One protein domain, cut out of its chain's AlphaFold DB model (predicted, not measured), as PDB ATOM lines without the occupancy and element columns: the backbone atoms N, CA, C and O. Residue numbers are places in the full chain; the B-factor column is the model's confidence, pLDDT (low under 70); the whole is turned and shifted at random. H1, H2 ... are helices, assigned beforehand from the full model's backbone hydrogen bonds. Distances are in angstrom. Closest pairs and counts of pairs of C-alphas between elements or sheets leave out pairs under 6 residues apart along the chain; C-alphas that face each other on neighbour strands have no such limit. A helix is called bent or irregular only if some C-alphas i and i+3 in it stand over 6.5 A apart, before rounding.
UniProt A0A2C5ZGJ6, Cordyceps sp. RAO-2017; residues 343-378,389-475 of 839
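This is residues 343 to 378 and 389 to 475 of the 839 residues of a protein of Cordyceps sp. RAO-2017 (UniProt A0A2C5ZGJ6). Three helices, H1, H2 and H4, lie side by side in an elongated up-and-down bundle, with the long H1 running along most of its length and the short H3 at one end, in the turn between H2 and H4. A tail with no named element, residues 450 to 475, follows H4 at the other end, and its residues 453 to 460 stick out. The printed part has 123 residues with four named helices, H1, H2, H3 and H4 in chain order, and no named strand; the class is all helix. It is loose, with a radius of gyration of the C-alphas of 17.8 A, and spans 57 by 32 by 20 A.

H1, residues 345 to 376, is the hub. With residues 350 to 357 alone it touches H2, residues 401 to 417, opposite ways at a shallow tilt of 14 degrees; the closest C-alphas, of Leu 354 and Trp 415, are 7.5 A apart. H1 touches H3, residues 422 to 425, with residues 345 to 347 alone; the closest C-alphas, of His 346 and Thr 425, are 5.8 A apart. With residues 358 to 365 alone H1 touches H4, residues 432 to 449, the same way at a shallow tilt of 9 degrees; the closest C-alphas, of Met 361 and Leu 445, are 6.6 A apart. H2 and H4 touch, opposite ways at a shallow tilt of 6 degrees; the closest C-alphas, of Arg 416 and Tyr 438, are 6.5 A apart. H3 is apart from H2 and H4. Every O i to N i+4 pair is within hydrogen-bond range in H1 and H2, and 12 of 14 are in H4; H3 is too short for such a pair.

H1 begins with C-alpha 345 at (48.772, -30.138, -17.880) and is 46.6 A long. H2 is 24.2 A long and H3 5.1 A. H4, 27.0 A long, ends with C-alpha 449 at (37.129, -10.407, 8.299); it is irregular, with C-alphas 445 and 448 7.3 A apart.

The C-alphas farthest apart, of Ser 378 and Leu 423, are 58.6 A apart. Residues 379 to 388 are not printed, and C-alphas 378 and 389 are 16.3 A apart across this cut. The link H2 to H3 is tight and H3 to H4 short. Residues 376 to 378 and 448 to 475 have pLDDT under 70.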
ATOM      1  N   SER A 343      45.572 -32.328 -22.900       93.19
ATOM      2  CA  SER A 343      46.686 -32.630 -22.005       93.19
ATOM      3  C   SER A 343      46.291 -32.440 -20.551       93.19
ATOM      4  O   SER A 343      45.676 -31.434 -20.173       93.19
ATOM      5  N   TYR A 344      46.750 -33.357 -19.701       94.69
ATOM      6  CA  TYR A 344      46.548 -33.291 -18.256       94.69
ATOM      7  C   TYR A 344      47.133 -32.005 -17.642       94.69
ATOM      8  O   TYR A 344      46.687 -31.553 -16.584       94.69
ATOM      9  N   LYS A 345      48.098 -31.368 -18.320       95.25
ATOM     10  CA  LYS A 345      48.772 -30.138 -17.880       95.25
ATOM     11  C   LYS A 345      47.854 -28.918 -17.849       95.25
ATOM     12  O   LYS A 345      48.167 -27.964 -17.138       95.25
ATOM     13  N   HIS A 346      46.689 -28.960 -18.501       95.88
ATOM     14  CA  HIS A 346      45.644 -27.955 -18.294       95.88
ATOM     15  C   HIS A 346      45.207 -27.885 -16.820       95.88
ATOM     16  O   HIS A 346      45.064 -26.781 -16.289       95.88
ATOM     17  N   VAL A 347      45.093 -29.029 -16.129       96.81
ATOM     18  CA  VAL A 347      44.798 -29.095 -14.683       96.81
ATOM     19  C   VAL A 347      45.930 -28.448 -13.882       96.81
ATOM     20  O   VAL A 347      45.679 -27.554 -13.072       96.81
ATOM     21  N   ALA A 348      47.181 -28.816 -14.169       97.06
ATOM     22  CA  ALA A 348      48.353 -28.277 -13.485       97.06
ATOM     23  C   ALA A 348      48.476 -26.752 -13.660       97.06
ATOM     24  O   ALA A 348      48.585 -26.022 -12.679       97.06
ATOM     25  N   HIS A 349      48.354 -26.233 -14.887       97.44
ATOM     26  CA  HIS A 349      48.387 -24.792 -15.173       97.44
ATOM     27  C   HIS A 349      47.205 -24.030 -14.562       97.44
ATOM     28  O   HIS A 349      47.299 -22.822 -14.326       97.44
ATOM     29  N   HIS A 350      46.075 -24.696 -14.330       97.81
ATOM     30  CA  HIS A 350      44.946 -24.118 -13.614       97.81
ATOM     31  C   HIS A 350      45.242 -24.043 -12.103       97.81
ATOM     32  O   HIS A 350      45.096 -22.973 -11.508       97.81
ATOM     33  N   TYR A 351      45.799 -25.102 -11.504       97.75
ATOM     34  CA  TYR A 351      46.286 -25.080 -10.119       97.75
ATOM     35  C   TYR A 351      47.420 -24.074  -9.890       97.75
ATOM     36  O   TYR A 351      47.362 -23.330  -8.916       97.75
ATOM     37  N   PHE A 352      48.415 -23.972 -10.774       98.06
ATOM     38  CA  PHE A 352      49.513 -23.005 -10.637       98.06
ATOM     39  C   PHE A 352      48.988 -21.559 -10.569       98.06
ATOM     40  O   PHE A 352      49.447 -20.770  -9.742       98.06
ATOM     41  N   ARG A 353      47.945 -21.235 -11.351       97.88
ATOM     42  CA  ARG A 353      47.230 -19.948 -11.269       97.88
ATOM     43  C   ARG A 353      46.536 -19.740  -9.916       97.88
ATOM     44  O   ARG A 353      46.676 -18.663  -9.342       97.88
ATOM     45  N   LEU A 354      45.881 -20.762  -9.358       98.06
ATOM     46  CA  LEU A 354      45.302 -20.687  -8.009       98.06
ATOM     47  C   LEU A 354      46.366 -20.471  -6.927       98.06
ATOM     48  O   LEU A 354      46.170 -19.658  -6.029       98.06
ATOM     49  N   ARG A 355      47.499 -21.180  -7.007       97.75
ATOM     50  CA  ARG A 355      48.584 -21.080  -6.017       97.75
ATOM     51  C   ARG A 355      49.209 -19.681  -5.996       97.75
ATOM     52  O   ARG A 355      49.558 -19.216  -4.917       97.75
ATOM     53  N   MET A 356      49.256 -18.978  -7.131       97.44
ATOM     54  CA  MET A 356      49.635 -17.556  -7.179       97.44
ATOM     55  C   MET A 356      48.594 -16.642  -6.505       97.44
ATOM     56  O   MET A 356      48.974 -15.782  -5.713       97.44
ATOM     57  N   LEU A 357      47.288 -16.851  -6.734       97.88
ATOM     58  CA  LEU A 357      46.235 -16.091  -6.035       97.88
ATOM     59  C   LEU A 357      46.270 -16.336  -4.515       97.88
ATOM     60  O   LEU A 357      46.190 -15.392  -3.733       97.88
ATOM     61  N   GLN A 358      46.465 -17.586  -4.085       95.44
ATOM     62  CA  GLN A 358      46.657 -17.944  -2.674       95.44
ATOM     63  C   GLN A 358      47.935 -17.333  -2.086       95.44
ATOM     64  O   GLN A 358      47.926 -16.903  -0.932       95.44
ATOM     65  N   SER A 359      49.004 -17.215  -2.881       95.88
ATOM     66  CA  SER A 359      50.231 -16.533  -2.467       95.88
ATOM     67  C   SER A 359      49.997 -15.055  -2.149       95.88
ATOM     68  O   SER A 359      50.411 -14.572  -1.094       95.88
ATOM     69  N   GLU A 360      49.298 -14.343  -3.038       95.50
ATOM     70  CA  GLU A 360      48.915 -12.946  -2.823       95.50
ATOM     71  C   GLU A 360      48.001 -12.807  -1.597       95.50
ATOM     72  O   GLU A 360      48.258 -11.965  -0.735       95.50
ATOM     73  N   MET A 361      46.979 -13.664  -1.472       93.56
ATOM     74  CA  MET A 361      46.062 -13.639  -0.328       93.56
ATOM     75  C   MET A 361      46.790 -13.818   1.004       93.56
ATOM     76  O   MET A 361      46.617 -12.983   1.890       93.56
ATOM     77  N   LEU A 362      47.635 -14.845   1.162       90.19
ATOM     78  CA  LEU A 362      48.308 -15.082   2.443       90.19
ATOM     79  C   LEU A 362      49.268 -13.937   2.803       90.19
ATOM     80  O   LEU A 362      49.266 -13.485   3.946       90.19
ATOM     81  N   GLN A 363      50.034 -13.424   1.832       91.56
ATOM     82  CA  GLN A 363      50.974 -12.320   2.060       91.56
ATOM     83  C   GLN A 363      50.259 -11.008   2.425       91.56
ATOM     84  O   GLN A 363      50.742 -10.271   3.286       91.56
ATOM     85  N   VAL A 364      49.103 -10.705   1.821       91.19
ATOM     86  CA  VAL A 364      48.304  -9.516   2.175       91.19
ATOM     87  C   VAL A 364      47.656  -9.659   3.554       91.19
ATOM     88  O   VAL A 364      47.684  -8.710   4.338       91.19
ATOM     89  N   LEU A 365      47.123 -10.839   3.875       85.69
ATOM     90  CA  LEU A 365      46.501 -11.128   5.168       85.69
ATOM     91  C   LEU A 365      47.524 -11.073   6.319       85.69
ATOM     92  O   LEU A 365      47.329 -10.321   7.275       85.69
ATOM     93  N   GLN A 366      48.669 -11.754   6.180       85.69
ATOM     94  CA  GLN A 366      49.783 -11.682   7.140       85.69
ATOM     95  C   GLN A 366      50.328 -10.250   7.283       85.69
ATOM     96  O   GLN A 366      50.639  -9.815   8.393       85.69
ATOM     97  N   TYR A 367      50.412  -9.480   6.190       86.69
ATOM     98  CA  TYR A 367      50.801  -8.068   6.248       86.69
ATOM     99  C   TYR A 367      49.814  -7.229   7.077       86.69
ATOM    100  O   TYR A 367      50.254  -6.426   7.900       86.69
ATOM    101  N   ASN A 368      48.502  -7.426   6.895       82.19
ATOM    102  CA  ASN A 368      47.467  -6.697   7.633       82.19
ATOM    103  C   ASN A 368      47.522  -7.021   9.139       82.19
ATOM    104  O   ASN A 368      47.673  -6.113   9.958       82.19
ATOM    105  N   GLN A 369      47.536  -8.314   9.490       79.50
ATOM    106  CA  GLN A 369      47.714  -8.796  10.867       79.50
ATOM    107  C   GLN A 369      48.973  -8.197  11.517       79.50
ATOM    108  O   GLN A 369      48.933  -7.697  12.644       79.50
ATOM    109  N   ALA A 370      50.094  -8.173  10.790       82.06
ATOM    110  CA  ALA A 370      51.346  -7.619  11.288       82.06
ATOM    111  C   ALA A 370      51.304  -6.091  11.495       82.06
ATOM    112  O   ALA A 370      51.998  -5.594  12.384       82.06
ATOM    113  N   GLN A 371      50.511  -5.335  10.720       80.75
ATOM    114  CA  GLN A 371      50.297  -3.905  10.990       80.75
ATOM    115  C   GLN A 371      49.388  -3.680  12.208       80.75
ATOM    116  O   GLN A 371      49.697  -2.813  13.023       80.75
ATOM    117  N   MET A 372      48.335  -4.480  12.395       75.88
ATOM    118  CA  MET A 372      47.461  -4.391  13.577       75.88
ATOM    119  C   MET A 372      48.217  -4.683  14.877       75.88
ATOM    120  O   MET A 372      48.163  -3.885  15.813       75.88
ATOM    121  N   ALA A 373      49.018  -5.753  14.907       76.69
ATOM    122  CA  ALA A 373      49.866  -6.084  16.054       76.69
ATOM    123  C   ALA A 373      50.873  -4.962  16.389       76.69
ATOM    124  O   ALA A 373      51.207  -4.738  17.553       76.69
ATOM    125  N   ARG A 374      51.331  -4.200  15.382       77.50
ATOM    126  CA  ARG A 374      52.169  -3.003  15.576       77.50
ATOM    127  C   ARG A 374      51.399  -1.761  16.024       77.50
ATOM    128  O   ARG A 374      52.024  -0.881  16.607       77.50
ATOM    129  N   ALA A 375      50.097  -1.676  15.751       75.50
ATOM    130  CA  ALA A 375      49.240  -0.568  16.166       75.50
ATOM    131  C   ALA A 375      48.769  -0.708  17.625       75.50
ATOM    132  O   ALA A 375      48.726   0.289  18.340       75.50
ATOM    133  N   GLY A 376      48.468  -1.933  18.076       69.62
ATOM    134  CA  GLY A 376      48.127  -2.219  19.478       69.62
ATOM    135  C   GLY A 376      49.338  -2.345  20.418       69.62
ATOM    136  O   GLY A 376      49.199  -2.206  21.631       69.62
ATOM    137  N   GLY A 377      50.535  -2.606  19.884       66.31
ATOM    138  CA  GLY A 377      51.749  -2.808  20.680       66.31
ATOM    139  C   GLY A 377      52.380  -1.515  21.215       66.31
ATOM    140  O   GLY A 377      52.537  -0.533  20.489       66.31
ATOM    141  N   SER A 378      52.841  -1.538  22.472       60.38
ATOM    142  CA  SER A 378      53.516  -0.404  23.124       60.38
ATOM    143  C   SER A 378      54.683   0.157  22.283       60.38
ATOM    144  O   SER A 378      55.639  -0.576  21.999       60.38
ATOM    145  N   ARG A 389      57.380  -0.096   8.024       80.31
ATOM    146  CA  ARG A 389      56.552   0.774   7.166       80.31
ATOM    147  C   ARG A 389      56.660   0.486   5.662       80.31
ATOM    148  O   ARG A 389      56.168   1.282   4.869       80.31
ATOM    149  N   LEU A 390      57.313  -0.605   5.250       85.12
ATOM    150  CA  LEU A 390      57.329  -1.003   3.837       85.12
ATOM    151  C   LEU A 390      55.905  -1.383   3.382       85.12
ATOM    152  O   LEU A 390      55.250  -2.153   4.086       85.12
ATOM    153  N   PRO A 391      55.410  -0.877   2.238       86.75
ATOM    154  CA  PRO A 391      54.095  -1.248   1.729       86.75
ATOM    155  C   PRO A 391      54.104  -2.683   1.181       86.75
ATOM    156  O   PRO A 391      55.069  -3.105   0.543       86.75
ATOM    157  N   SER A 392      53.005  -3.421   1.370       89.00
ATOM    158  CA  SER A 392      52.816  -4.710   0.690       89.00
ATOM    159  C   SER A 392      52.729  -4.492  -0.827       89.00
ATOM    160  O   SER A 392      51.901  -3.685  -1.257       89.00
ATOM    161  N   PRO A 393      53.518  -5.211  -1.654       91.12
ATOM    162  CA  PRO A 393      53.586  -4.990  -3.103       91.12
ATOM    163  C   PRO A 393      52.233  -5.194  -3.794       91.12
ATOM    164  O   PRO A 393      51.917  -4.510  -4.765       91.12
ATOM    165  N   PHE A 394      51.412  -6.097  -3.261       93.12
ATOM    166  CA  PHE A 394      50.082  -6.404  -3.775       93.12
ATOM    167  C   PHE A 394      49.063  -5.292  -3.482       93.12
ATOM    168  O   PHE A 394      48.151  -5.085  -4.277       93.12
ATOM    169  N   LEU A 395      49.246  -4.534  -2.391       91.12
ATOM    170  CA  LEU A 395      48.349  -3.443  -1.989       91.12
ATOM    171  C   LEU A 395      48.671  -2.090  -2.643       91.12
ATOM    172  O   LEU A 395      47.801  -1.231  -2.663       91.12
ATOM    173  N   VAL A 396      49.864  -1.888  -3.224       90.75
ATOM    174  CA  VAL A 396      50.289  -0.588  -3.812       90.75
ATOM    175  C   VAL A 396      49.315  -0.046  -4.875       90.75
ATOM    176  O   VAL A 396      49.275   1.156  -5.118       90.75
ATOM    177  N   ARG A 397      48.528  -0.920  -5.515       92.25
ATOM    178  CA  ARG A 397      47.574  -0.573  -6.584       92.25
ATOM    179  C   ARG A 397      46.126  -0.377  -6.108       92.25
ATOM    180  O   ARG A 397      45.248  -0.247  -6.955       92.25
ATOM    181  N   PHE A 398      45.864  -0.402  -4.800       91.44
ATOM    182  CA  PHE A 398      44.513  -0.370  -4.233       91.44
ATOM    183  C   PHE A 398      44.398   0.676  -3.123       91.44
ATOM    184  O   PHE A 398      45.216   0.706  -2.207       91.44
ATOM    185  N   ASP A 399      43.333   1.478  -3.151       87.75
ATOM    186  CA  ASP A 399      43.088   2.530  -2.151       87.75
ATOM    187  C   ASP A 399      42.770   1.967  -0.751       87.75
ATOM    188  O   ASP A 399      42.835   2.675   0.251       87.75
ATOM    189  N   SER A 400      42.384   0.688  -0.666       85.81
ATOM    190  CA  SER A 400      42.028   0.011   0.585       85.81
ATOM    191  C   SER A 400      42.111  -1.516   0.494       85.81
ATOM    192  O   SER A 400      41.919  -2.104  -0.575       85.81
ATOM    193  N   PHE A 401      42.252  -2.176   1.650       85.31
ATOM    194  CA  PHE A 401      42.098  -3.632   1.788       85.31
ATOM    195  C   PHE A 401      40.748  -4.137   1.237       85.31
ATOM    196  O   PHE A 401      40.703  -5.180   0.591       85.31
ATOM    197  N   ARG A 402      39.662  -3.366   1.404       85.56
ATOM    198  CA  ARG A 402      38.335  -3.669   0.835       85.56
ATOM    199  C   ARG A 402      38.368  -3.732  -0.696       85.56
ATOM    200  O   ARG A 402      37.897  -4.704  -1.276       85.56
ATOM    201  N   THR A 403      38.943  -2.720  -1.354       90.38
ATOM    202  CA  THR A 403      39.055  -2.696  -2.830       90.38
ATOM    203  C   THR A 403      39.940  -3.820  -3.373       90.38
ATOM    204  O   THR A 403      39.570  -4.444  -4.364       90.38
ATOM    205  N   TRP A 404      41.035  -4.156  -2.679       93.81
ATOM    206  CA  TRP A 404      41.834  -5.346  -2.981       93.81
ATOM    207  C   TRP A 404      41.020  -6.647  -2.856       93.81
ATOM    208  O   TRP A 404      41.048  -7.476  -3.763       93.81
ATOM    209  N   ARG A 405      40.248  -6.818  -1.772       91.56
ATOM    210  CA  ARG A 405      39.469  -8.044  -1.519       91.56
ATOM    211  C   ARG A 405      38.393  -8.276  -2.581       91.56
ATOM    212  O   ARG A 405      38.220  -9.403  -3.025       91.56
ATOM    213  N   VAL A 406      37.710  -7.215  -3.020       91.94
ATOM    214  CA  VAL A 406      36.704  -7.281  -4.099       91.94
ATOM    215  C   VAL A 406      37.346  -7.634  -5.448       91.94
ATOM    216  O   VAL A 406      36.790  -8.428  -6.204       91.94
ATOM    217  N   ASP A 407      38.532  -7.099  -5.751       96.12
ATOM    218  CA  ASP A 407      39.283  -7.488  -6.953       96.12
ATOM    219  C   ASP A 407      39.791  -8.940  -6.887       96.12
ATOM    220  O   ASP A 407      39.781  -9.636  -7.902       96.12
ATOM    221  N   MET A 408      40.182  -9.420  -5.702       96.88
ATOM    222  CA  MET A 408      40.582 -10.811  -5.478       96.88
ATOM    223  C   MET A 408      39.399 -11.785  -5.601       96.88
ATOM    224  O   MET A 408      39.535 -12.812  -6.259       96.88
ATOM    225  N   ASP A 409      38.230 -11.453  -5.043       96.12
ATOM    226  CA  ASP A 409      36.997 -12.238  -5.204       96.12
ATOM    227  C   ASP A 409      36.613 -12.366  -6.686       96.12
ATOM    228  O   ASP A 409      36.385 -13.477  -7.175       96.12
ATOM    229  N   ARG A 410      36.675 -11.256  -7.444       97.75
ATOM    230  CA  ARG A 410      36.500 -11.293  -8.902       97.75
ATOM    231  C   ARG A 410      37.554 -12.179  -9.571       97.75
ATOM    232  O   ARG A 410      37.179 -13.042 -10.348       97.75
ATOM    233  N   ARG A 411      38.846 -12.050  -9.239       98.38
ATOM    234  CA  ARG A 411      39.912 -12.897  -9.818       98.38
ATOM    235  C   ARG A 411      39.748 -14.390  -9.507       98.38
ATOM    236  O   ARG A 411      40.109 -15.216 -10.342       98.38
ATOM    237  N   LEU A 412      39.194 -14.749  -8.348       98.38
ATOM    238  CA  LEU A 412      38.837 -16.132  -8.016       98.38
ATOM    239  C   LEU A 412      37.633 -16.621  -8.837       98.38
ATOM    240  O   LEU A 412      37.634 -17.767  -9.289       98.38
ATOM    241  N   TYR A 413      36.633 -15.768  -9.073       97.88
ATOM    242  CA  TYR A 413      35.512 -16.084  -9.963       97.88
ATOM    243  C   TYR A 413      35.970 -16.230 -11.422       97.88
ATOM    244  O   TYR A 413      35.650 -17.231 -12.061       97.88
ATOM    245  N   ASP A 414      36.783 -15.288 -11.914       98.19
ATOM    246  CA  ASP A 414      37.413 -15.305 -13.238       98.19
ATOM    247  C   ASP A 414      38.222 -16.606 -13.427       98.19
ATOM    248  O   ASP A 414      38.147 -17.237 -14.480       98.19
ATOM    249  N   TRP A 415      38.940 -17.057 -12.386       98.25
ATOM    250  CA  TRP A 415      39.624 -18.355 -12.357       98.25
ATOM    251  C   TRP A 415      38.639 -19.528 -12.465       98.25
ATOM    252  O   TRP A 415      38.781 -20.337 -13.379       98.25
ATOM    253  N   ARG A 416      37.604 -19.602 -11.612       97.44
ATOM    254  CA  ARG A 416      36.583 -20.676 -11.656       97.44
ATOM    255  C   ARG A 416      35.863 -20.740 -13.010       97.44
ATOM    256  O   ARG A 416      35.510 -21.827 -13.454       97.44
ATOM    257  N   ALA A 417      35.643 -19.598 -13.661       96.75
ATOM    258  CA  ALA A 417      34.973 -19.514 -14.957       96.75
ATOM    259  C   ALA A 417      35.795 -20.104 -16.121       96.75
ATOM    260  O   ALA A 417      35.212 -20.486 -17.131       96.75
ATOM    261  N   VAL A 418      37.124 -20.221 -15.978       96.12
ATOM    262  CA  VAL A 418      38.035 -20.828 -16.975       96.12
ATOM    263  C   VAL A 418      38.600 -22.180 -16.513       96.12
ATOM    264  O   VAL A 418      39.753 -22.525 -16.795       96.12
ATOM    265  N   ALA A 419      37.801 -22.938 -15.755       95.56
ATOM    266  CA  ALA A 419      38.118 -24.307 -15.355       95.56
ATOM    267  C   ALA A 419      38.172 -25.243 -16.581       95.56
ATOM    268  O   ALA A 419      37.190 -25.306 -17.321       95.56
ATOM    269  N   PRO A 420      39.285 -25.970 -16.814       94.81
ATOM    270  CA  PRO A 420      39.411 -26.858 -17.966       94.81
ATOM    271  C   PRO A 420      38.426 -28.025 -17.878       94.81
ATOM    272  O   PRO A 420      38.269 -28.660 -16.833       94.81
ATOM    273  N   THR A 421      37.786 -28.328 -19.001       92.62
ATOM    274  CA  THR A 421      36.847 -29.439 -19.147       92.62
ATOM    275  C   THR A 421      37.574 -30.777 -19.259       92.62
ATOM    276  O   THR A 421      38.725 -30.852 -19.688       92.62
ATOM    277  N   ARG A 422      36.873 -31.881 -18.969       89.75
ATOM    278  CA  ARG A 422      37.419 -33.242 -19.125       89.75
ATOM    279  C   ARG A 422      37.886 -33.567 -20.559       89.75
ATOM    280  O   ARG A 422      38.735 -34.434 -20.741       89.75
ATOM    281  N   LEU A 423      37.361 -32.863 -21.567       90.12
ATOM    282  CA  LEU A 423      37.797 -32.992 -22.963       90.12
ATOM    283  C   LEU A 423      39.155 -32.320 -23.215       90.12
ATOM    284  O   LEU A 423      39.941 -32.839 -23.996       90.12
ATOM    285  N   GLU A 424      39.456 -31.209 -22.540       91.56
ATOM    286  CA  GLU A 424      40.749 -30.509 -22.644       91.56
ATOM    287  C   GLU A 424      41.833 -31.163 -21.774       91.56
ATOM    288  O   GLU A 424      43.022 -31.099 -22.096       91.56
ATOM    289  N   THR A 425      41.450 -31.811 -20.670       92.00
ATOM    290  CA  THR A 425      42.401 -32.519 -19.799       92.00
ATOM    291  C   THR A 425      42.772 -33.905 -20.327       92.00
ATOM    292  O   THR A 425      43.886 -34.357 -20.079       92.00
ATOM    293  N   GLY A 426      41.865 -34.590 -21.033       90.94
ATOM    294  CA  GLY A 426      42.088 -35.936 -21.581       90.94
ATOM    295  C   GLY A 426      42.209 -37.060 -20.549       90.94
ATOM    296  O   GLY A 426      42.506 -38.185 -20.932       90.94
ATOM    297  N   VAL A 427      41.986 -36.770 -19.265       91.69
ATOM    298  CA  VAL A 427      42.206 -37.701 -18.146       91.69
ATOM    299  C   VAL A 427      40.960 -37.876 -17.278       91.69
ATOM    300  O   VAL A 427      40.003 -37.101 -17.354       91.69
ATOM    301  N   ALA A 428      40.950 -38.890 -16.411       89.44
ATOM    302  CA  ALA A 428      39.851 -39.135 -15.468       89.44
ATOM    303  C   ALA A 428      39.820 -38.196 -14.234       89.44
ATOM    304  O   ALA A 428      39.034 -38.422 -13.312       89.44
ATOM    305  N   PHE A 429      40.630 -37.131 -14.206       89.19
ATOM    306  CA  PHE A 429      40.620 -36.117 -13.147       89.19
ATOM    307  C   PHE A 429      39.230 -35.470 -12.977       89.19
ATOM    308  O   PHE A 429      38.621 -35.005 -13.941       89.19
ATOM    309  N   SER A 430      38.748 -35.410 -11.733       87.88
ATOM    310  CA  SER A 430      37.438 -34.850 -11.377       87.88
ATOM    311  C   SER A 430      37.502 -33.320 -11.304       87.88
ATOM    312  O   SER A 430      38.165 -32.735 -10.448       87.88
ATOM    313  N   THR A 431      36.801 -32.651 -12.221       87.75
ATOM    314  CA  THR A 431      36.753 -31.183 -12.321       87.75
ATOM    315  C   THR A 431      36.061 -30.521 -11.126       87.75
ATOM    316  O   THR A 431      36.312 -29.355 -10.832       87.75
ATOM    317  N   GLU A 432      35.258 -31.270 -10.372       88.62
ATOM    318  CA  GLU A 432      34.626 -30.859  -9.116       88.62
ATOM    319  C   GLU A 432      35.659 -30.449  -8.048       88.62
ATOM    320  O   GLU A 432      35.386 -29.559  -7.238       88.62
ATOM    321  N   PHE A 433      36.878 -31.010  -8.075       90.19
ATOM    322  CA  PHE A 433      37.973 -30.554  -7.209       90.19
ATOM    323  C   PHE A 433      38.388 -29.100  -7.486       90.19
ATOM    324  O   PHE A 433      38.877 -28.429  -6.574       90.19
ATOM    325  N   LEU A 434      38.184 -28.584  -8.702       93.81
ATOM    326  CA  LEU A 434      38.499 -27.193  -9.040       93.81
ATOM    327  C   LEU A 434      37.481 -26.240  -8.402       93.81
ATOM    328  O   LEU A 434      37.868 -25.259  -7.767       93.81
ATOM    329  N   GLU A 435      36.189 -26.577  -8.458       94.25
ATOM    330  CA  GLU A 435      35.159 -25.821  -7.740       94.25
ATOM    331  C   GLU A 435      35.341 -25.913  -6.214       94.25
ATOM    332  O   GLU A 435      35.236 -24.900  -5.519       94.25
ATOM    333  N   LEU A 436      35.692 -27.089  -5.684       93.56
ATOM    334  CA  LEU A 436      36.027 -27.262  -4.269       93.56
ATOM    335  C   LEU A 436      37.170 -26.324  -3.832       93.56
ATOM    336  O   LEU A 436      37.074 -25.675  -2.790       93.56
ATOM    337  N   ASN A 437      38.225 -26.217  -4.644       94.06
ATOM    338  CA  ASN A 437      39.359 -25.328  -4.389       94.06
ATOM    339  C   ASN A 437      38.980 -23.835  -4.487       94.06
ATOM    340  O   ASN A 437      39.492 -23.041  -3.697       94.06
ATOM    341  N   TYR A 438      38.065 -23.446  -5.387       97.38
ATOM    342  CA  TYR A 438      37.513 -22.082  -5.417       97.38
ATOM    343  C   TYR A 438      36.819 -21.738  -4.095       97.38
ATOM    344  O   TYR A 438      37.159 -20.738  -3.468       97.38
ATOM    345  N   TRP A 439      35.895 -22.576  -3.617       96.50
ATOM    346  CA  TRP A 439      35.175 -22.277  -2.375       96.50
ATOM    347  C   TRP A 439      36.108 -22.285  -1.150       96.50
ATOM    348  O   TRP A 439      35.957 -21.447  -0.260       96.50
ATOM    349  N   GLN A 440      37.133 -23.146  -1.127       93.69
ATOM    350  CA  GLN A 440      38.197 -23.104  -0.110       93.69
ATOM    351  C   GLN A 440      38.991 -21.783  -0.153       93.69
ATOM    352  O   GLN A 440      39.310 -21.222   0.896       93.69
ATOM    353  N   ALA A 441      39.262 -21.244  -1.346       95.19
ATOM    354  CA  ALA A 441      39.896 -19.937  -1.523       95.19
ATOM    355  C   ALA A 441      38.989 -18.764  -1.094       95.19
ATOM    356  O   ALA A 441      39.484 -17.809  -0.502       95.19
ATOM    357  N   ILE A 442      37.669 -18.853  -1.295       95.56
ATOM    358  CA  ILE A 442      36.702 -17.879  -0.755       95.56
ATOM    359  C   ILE A 442      36.731 -17.884   0.782       95.56
ATOM    360  O   ILE A 442      36.830 -16.819   1.390       95.56
ATOM    361  N   ILE A 443      36.746 -19.052   1.438       89.75
ATOM    362  CA  ILE A 443      36.907 -19.103   2.904       89.75
ATOM    363  C   ILE A 443      38.253 -18.510   3.335       89.75
ATOM    364  O   ILE A 443      38.286 -17.732   4.283       89.75
ATOM    365  N   MET A 444      39.353 -18.801   2.633       88.06
ATOM    366  CA  MET A 444      40.658 -18.186   2.915       88.06
ATOM    367  C   MET A 444      40.615 -16.650   2.843       88.06
ATOM    368  O   MET A 444      41.152 -15.994   3.733       88.06
ATOM    369  N   LEU A 445      39.969 -16.089   1.814       90.81
ATOM    370  CA  LEU A 445      39.873 -14.646   1.578       90.81
ATOM    371  C   LEU A 445      39.055 -13.913   2.653       90.81
ATOM    372  O   LEU A 445      39.390 -12.786   3.015       90.81
ATOM    373  N   TYR A 446      37.986 -14.543   3.147       87.94
ATOM    374  CA  TYR A 446      37.000 -13.898   4.017       87.94
ATOM    375  C   TYR A 446      37.093 -14.281   5.506       87.94
ATOM    376  O   TYR A 446      36.644 -13.498   6.340       87.94
ATOM    377  N   ARG A 447      37.710 -15.417   5.884       75.88
ATOM    378  CA  ARG A 447      37.750 -15.903   7.288       75.88
ATOM    379  C   ARG A 447      38.374 -14.935   8.298       75.88
ATOM    380  O   ARG A 447      38.084 -15.048   9.479       75.88
ATOM    381  N   GLN A 448      39.245 -14.024   7.860       68.44
ATOM    382  CA  GLN A 448      39.916 -13.058   8.745       68.44
ATOM    383  C   GLN A 448      39.139 -11.739   8.911       68.44
ATOM    384  O   GLN A 448      39.484 -10.941   9.773       68.44
ATOM    385  N   SER A 449      38.077 -11.522   8.128       63.81
ATOM    386  CA  SER A 449      37.129 -10.407   8.299       63.81
ATOM    387  C   SER A 449      35.940 -10.775   9.205       63.81
ATOM    388  O   SER A 449      34.946 -10.059   9.247       63.81
ATOM    389  N   LEU A 450      36.012 -11.916   9.898       66.25
ATOM    390  CA  LEU A 450      34.978 -12.411  10.804       66.25
ATOM    391  C   LEU A 450      35.138 -11.765  12.193       66.25
ATOM    392  O   LEU A 450      36.200 -11.862  12.807       66.25
ATOM    393  N   SER A 451      34.103 -11.072  12.675       54.50
ATOM    394  CA  SER A 451      34.164 -10.235  13.879       54.50
ATOM    395  C   SER A 451      33.959 -11.033  15.176       54.50
ATOM    396  O   SER A 451      32.871 -11.525  15.477       54.50
ATOM    397  N   ILE A 452      35.021 -11.146  15.987       50.66
ATOM    398  CA  ILE A 452      34.935 -11.733  17.336       50.66
ATOM    399  C   ILE A 452      33.922 -10.913  18.160       50.66
ATOM    400  O   ILE A 452      34.063  -9.692  18.240       50.66
ATOM    401  N   PRO A 453      32.895 -11.534  18.773       44.44
ATOM    402  CA  PRO A 453      31.907 -10.789  19.542       44.44
ATOM    403  C   PRO A 453      32.505 -10.177  20.808       44.44
ATOM    404  O   PRO A 453      33.193 -10.865  21.560       44.44
ATOM    405  N   LEU A 454      32.087  -8.948  21.118       42.19
ATOM    406  CA  LEU A 454      32.399  -8.221  22.362       42.19
ATOM    407  C   LEU A 454      32.167  -9.060  23.641       42.19
ATOM    408  O   LEU A 454      32.813  -8.844  24.657       42.19
ATOM    409  N   MET A 455      31.260 -10.043  23.588       39.88
ATOM    410  CA  MET A 455      30.955 -10.957  24.700       39.88
ATOM    411  C   MET A 455      32.110 -11.909  25.064       39.88
ATOM    412  O   MET A 455      32.108 -12.454  26.157       39.88
ATOM    413  N   PHE A 456      33.066 -12.130  24.155       44.84
ATOM    414  CA  PHE A 456      34.220 -13.016  24.357       44.84
ATOM    415  C   PHE A 456      35.554 -12.259  24.429       44.84
ATOM    416  O   PHE A 456      36.566 -12.843  24.804       44.84
ATOM    417  N   GLU A 457      35.542 -10.954  24.135       42.41
ATOM    418  CA  GLU A 457      36.715 -10.067  24.061       42.41
ATOM    419  C   GLU A 457      37.463  -9.913  25.404       42.41
ATOM    420  O   GLU A 457      38.624  -9.512  25.417       42.41
ATOM    421  N   GLY A 458      36.822 -10.263  26.531       42.47
ATOM    422  CA  GLY A 458      37.413 -10.220  27.875       42.47
ATOM    423  C   GLY A 458      37.658 -11.568  28.571       42.47
ATOM    424  O   GLY A 458      38.466 -11.604  29.494       42.47
ATOM    425  N   GLU A 459      36.993 -12.660  28.166       39.56
ATOM    426  CA  GLU A 459      37.061 -13.957  28.877       39.56
ATOM    427  C   GLU A 459      37.703 -15.095  28.066       39.56
ATOM    428  O   GLU A 459      38.290 -15.992  28.664       39.56
ATOM    429  N   TYR A 460      37.640 -15.074  26.727       39.56
ATOM    430  CA  TYR A 460      38.131 -16.178  25.888       39.56
ATOM    431  C   TYR A 460      38.946 -15.663  24.696       39.56
ATOM    432  O   TYR A 460      38.448 -15.524  23.574       39.56
ATOM    433  N   ASN A 461      40.240 -15.422  24.935       33.56
ATOM    434  CA  ASN A 461      41.204 -15.067  23.894       33.56
ATOM    435  C   ASN A 461      41.524 -16.280  22.996       33.56
ATOM    436  O   ASN A 461      42.519 -16.979  23.165       33.56
ATOM    437  N   THR A 462      40.651 -16.537  22.023       35.00
ATOM    438  CA  THR A 462      40.700 -17.711  21.127       35.00
ATOM    439  C   THR A 462      41.850 -17.709  20.102       35.00
ATOM    440  O   THR A 462      41.888 -18.581  19.235       35.00
ATOM    441  N   SER A 463      42.814 -16.784  20.197       39.88
ATOM    442  CA  SER A 463      44.039 -16.792  19.377       39.88
ATOM    443  C   SER A 463      45.086 -17.819  19.810       39.88
ATOM    444  O   SER A 463      46.048 -18.030  19.076       39.88
ATOM    445  N   ASP A 464      44.938 -18.413  20.997       32.75
ATOM    446  CA  ASP A 464      46.058 -19.087  21.665       32.75
ATOM    447  C   ASP A 464      46.003 -20.631  21.545       32.75
ATOM    448  O   ASP A 464      47.034 -21.287  21.682       32.75
ATOM    449  N   GLU A 465      44.839 -21.216  21.216       36.81
ATOM    450  CA  GLU A 465      44.686 -22.653  20.875       36.81
ATOM    451  C   GLU A 465      44.856 -22.945  19.370       36.81
ATOM    452  O   GLU A 465      45.170 -24.069  18.969       36.81
ATOM    453  N   VAL A 466      44.634 -21.946  18.511       37.62
ATOM    454  CA  VAL A 466      44.714 -22.055  17.047       37.62
ATOM    455  C   VAL A 466      45.303 -20.778  16.460       37.62
ATOM    456  O   VAL A 466      44.860 -19.692  16.817       37.62
ATOM    457  N   ASP A 467      46.228 -20.914  15.495       32.94
ATOM    458  CA  ASP A 467      46.815 -19.825  14.682       32.94
ATOM    459  C   ASP A 467      45.718 -19.119  13.830       32.94
ATOM    460  O   ASP A 467      45.610 -19.269  12.606       32.94
ATOM    461  N   SER A 468      44.840 -18.368  14.500       33.38
ATOM    462  CA  SER A 468      43.653 -17.708  13.960       33.38
ATOM    463  C   SER A 468      43.750 -16.203  14.239       33.38
ATOM    464  O   SER A 468      43.666 -15.795  15.397       33.38
ATOM    465  N   PRO A 469      43.979 -15.356  13.217       35.97
ATOM    466  CA  PRO A 469      44.304 -13.949  13.437       35.97
ATOM    467  C   PRO A 469      43.227 -13.146  14.181       35.97
ATOM    468  O   PRO A 469      42.187 -12.806  13.618       35.97
ATOM    469  N   THR A 470      43.541 -12.743  15.414       37.19
ATOM    470  CA  THR A 470      42.895 -11.650  16.157       37.19
ATOM    471  C   THR A 470      43.179 -10.317  15.452       37.19
ATOM    472  O   THR A 470      44.083  -9.562  15.804       37.19
ATOM    473  N   ALA A 471      42.439 -10.075  14.366       43.91
ATOM    474  CA  ALA A 471      42.752  -9.071  13.351       43.91
ATOM    475  C   ALA A 471      41.501  -8.303  12.871       43.91
ATOM    476  O   ALA A 471      41.246  -8.185  11.671       43.91
ATOM    477  N   TYR A 472      40.705  -7.776  13.810       44.81
ATOM    478  CA  TYR A 472      39.508  -6.994  13.486       44.81
ATOM    479  C   TYR A 472      39.865  -5.729  12.687       44.81
ATOM    480  O   TYR A 472      40.382  -4.745  13.218       44.81
ATOM    481  N   THR A 473      39.544  -5.742  11.391       49.91
ATOM    482  CA  THR A 473      39.378  -4.508  10.616       49.91
ATOM    483  C   THR A 473      37.974  -3.989  10.904       49.91
ATOM    484  O   THR A 473      37.017  -4.739  10.735       49.91
ATOM    485  N   THR A 474      37.816  -2.720  11.293       47.09
ATOM    486  CA  THR A 474      36.484  -2.104  11.407       47.09
ATOM    487  C   THR A 474      35.875  -1.930  10.013       47.09
ATOM    488  O   THR A 474      36.109  -0.928   9.338       47.09
ATOM    489  N   GLU A 475      35.139  -2.937   9.548       58.91
ATOM    490  CA  GLU A 475      34.457  -2.910   8.251       58.91
ATOM    491  C   GLU A 475      33.092  -2.212   8.351       58.91
ATOM    492  O   GLU A 475      32.544  -2.015   9.437       58.91
TER     493      GLU A 475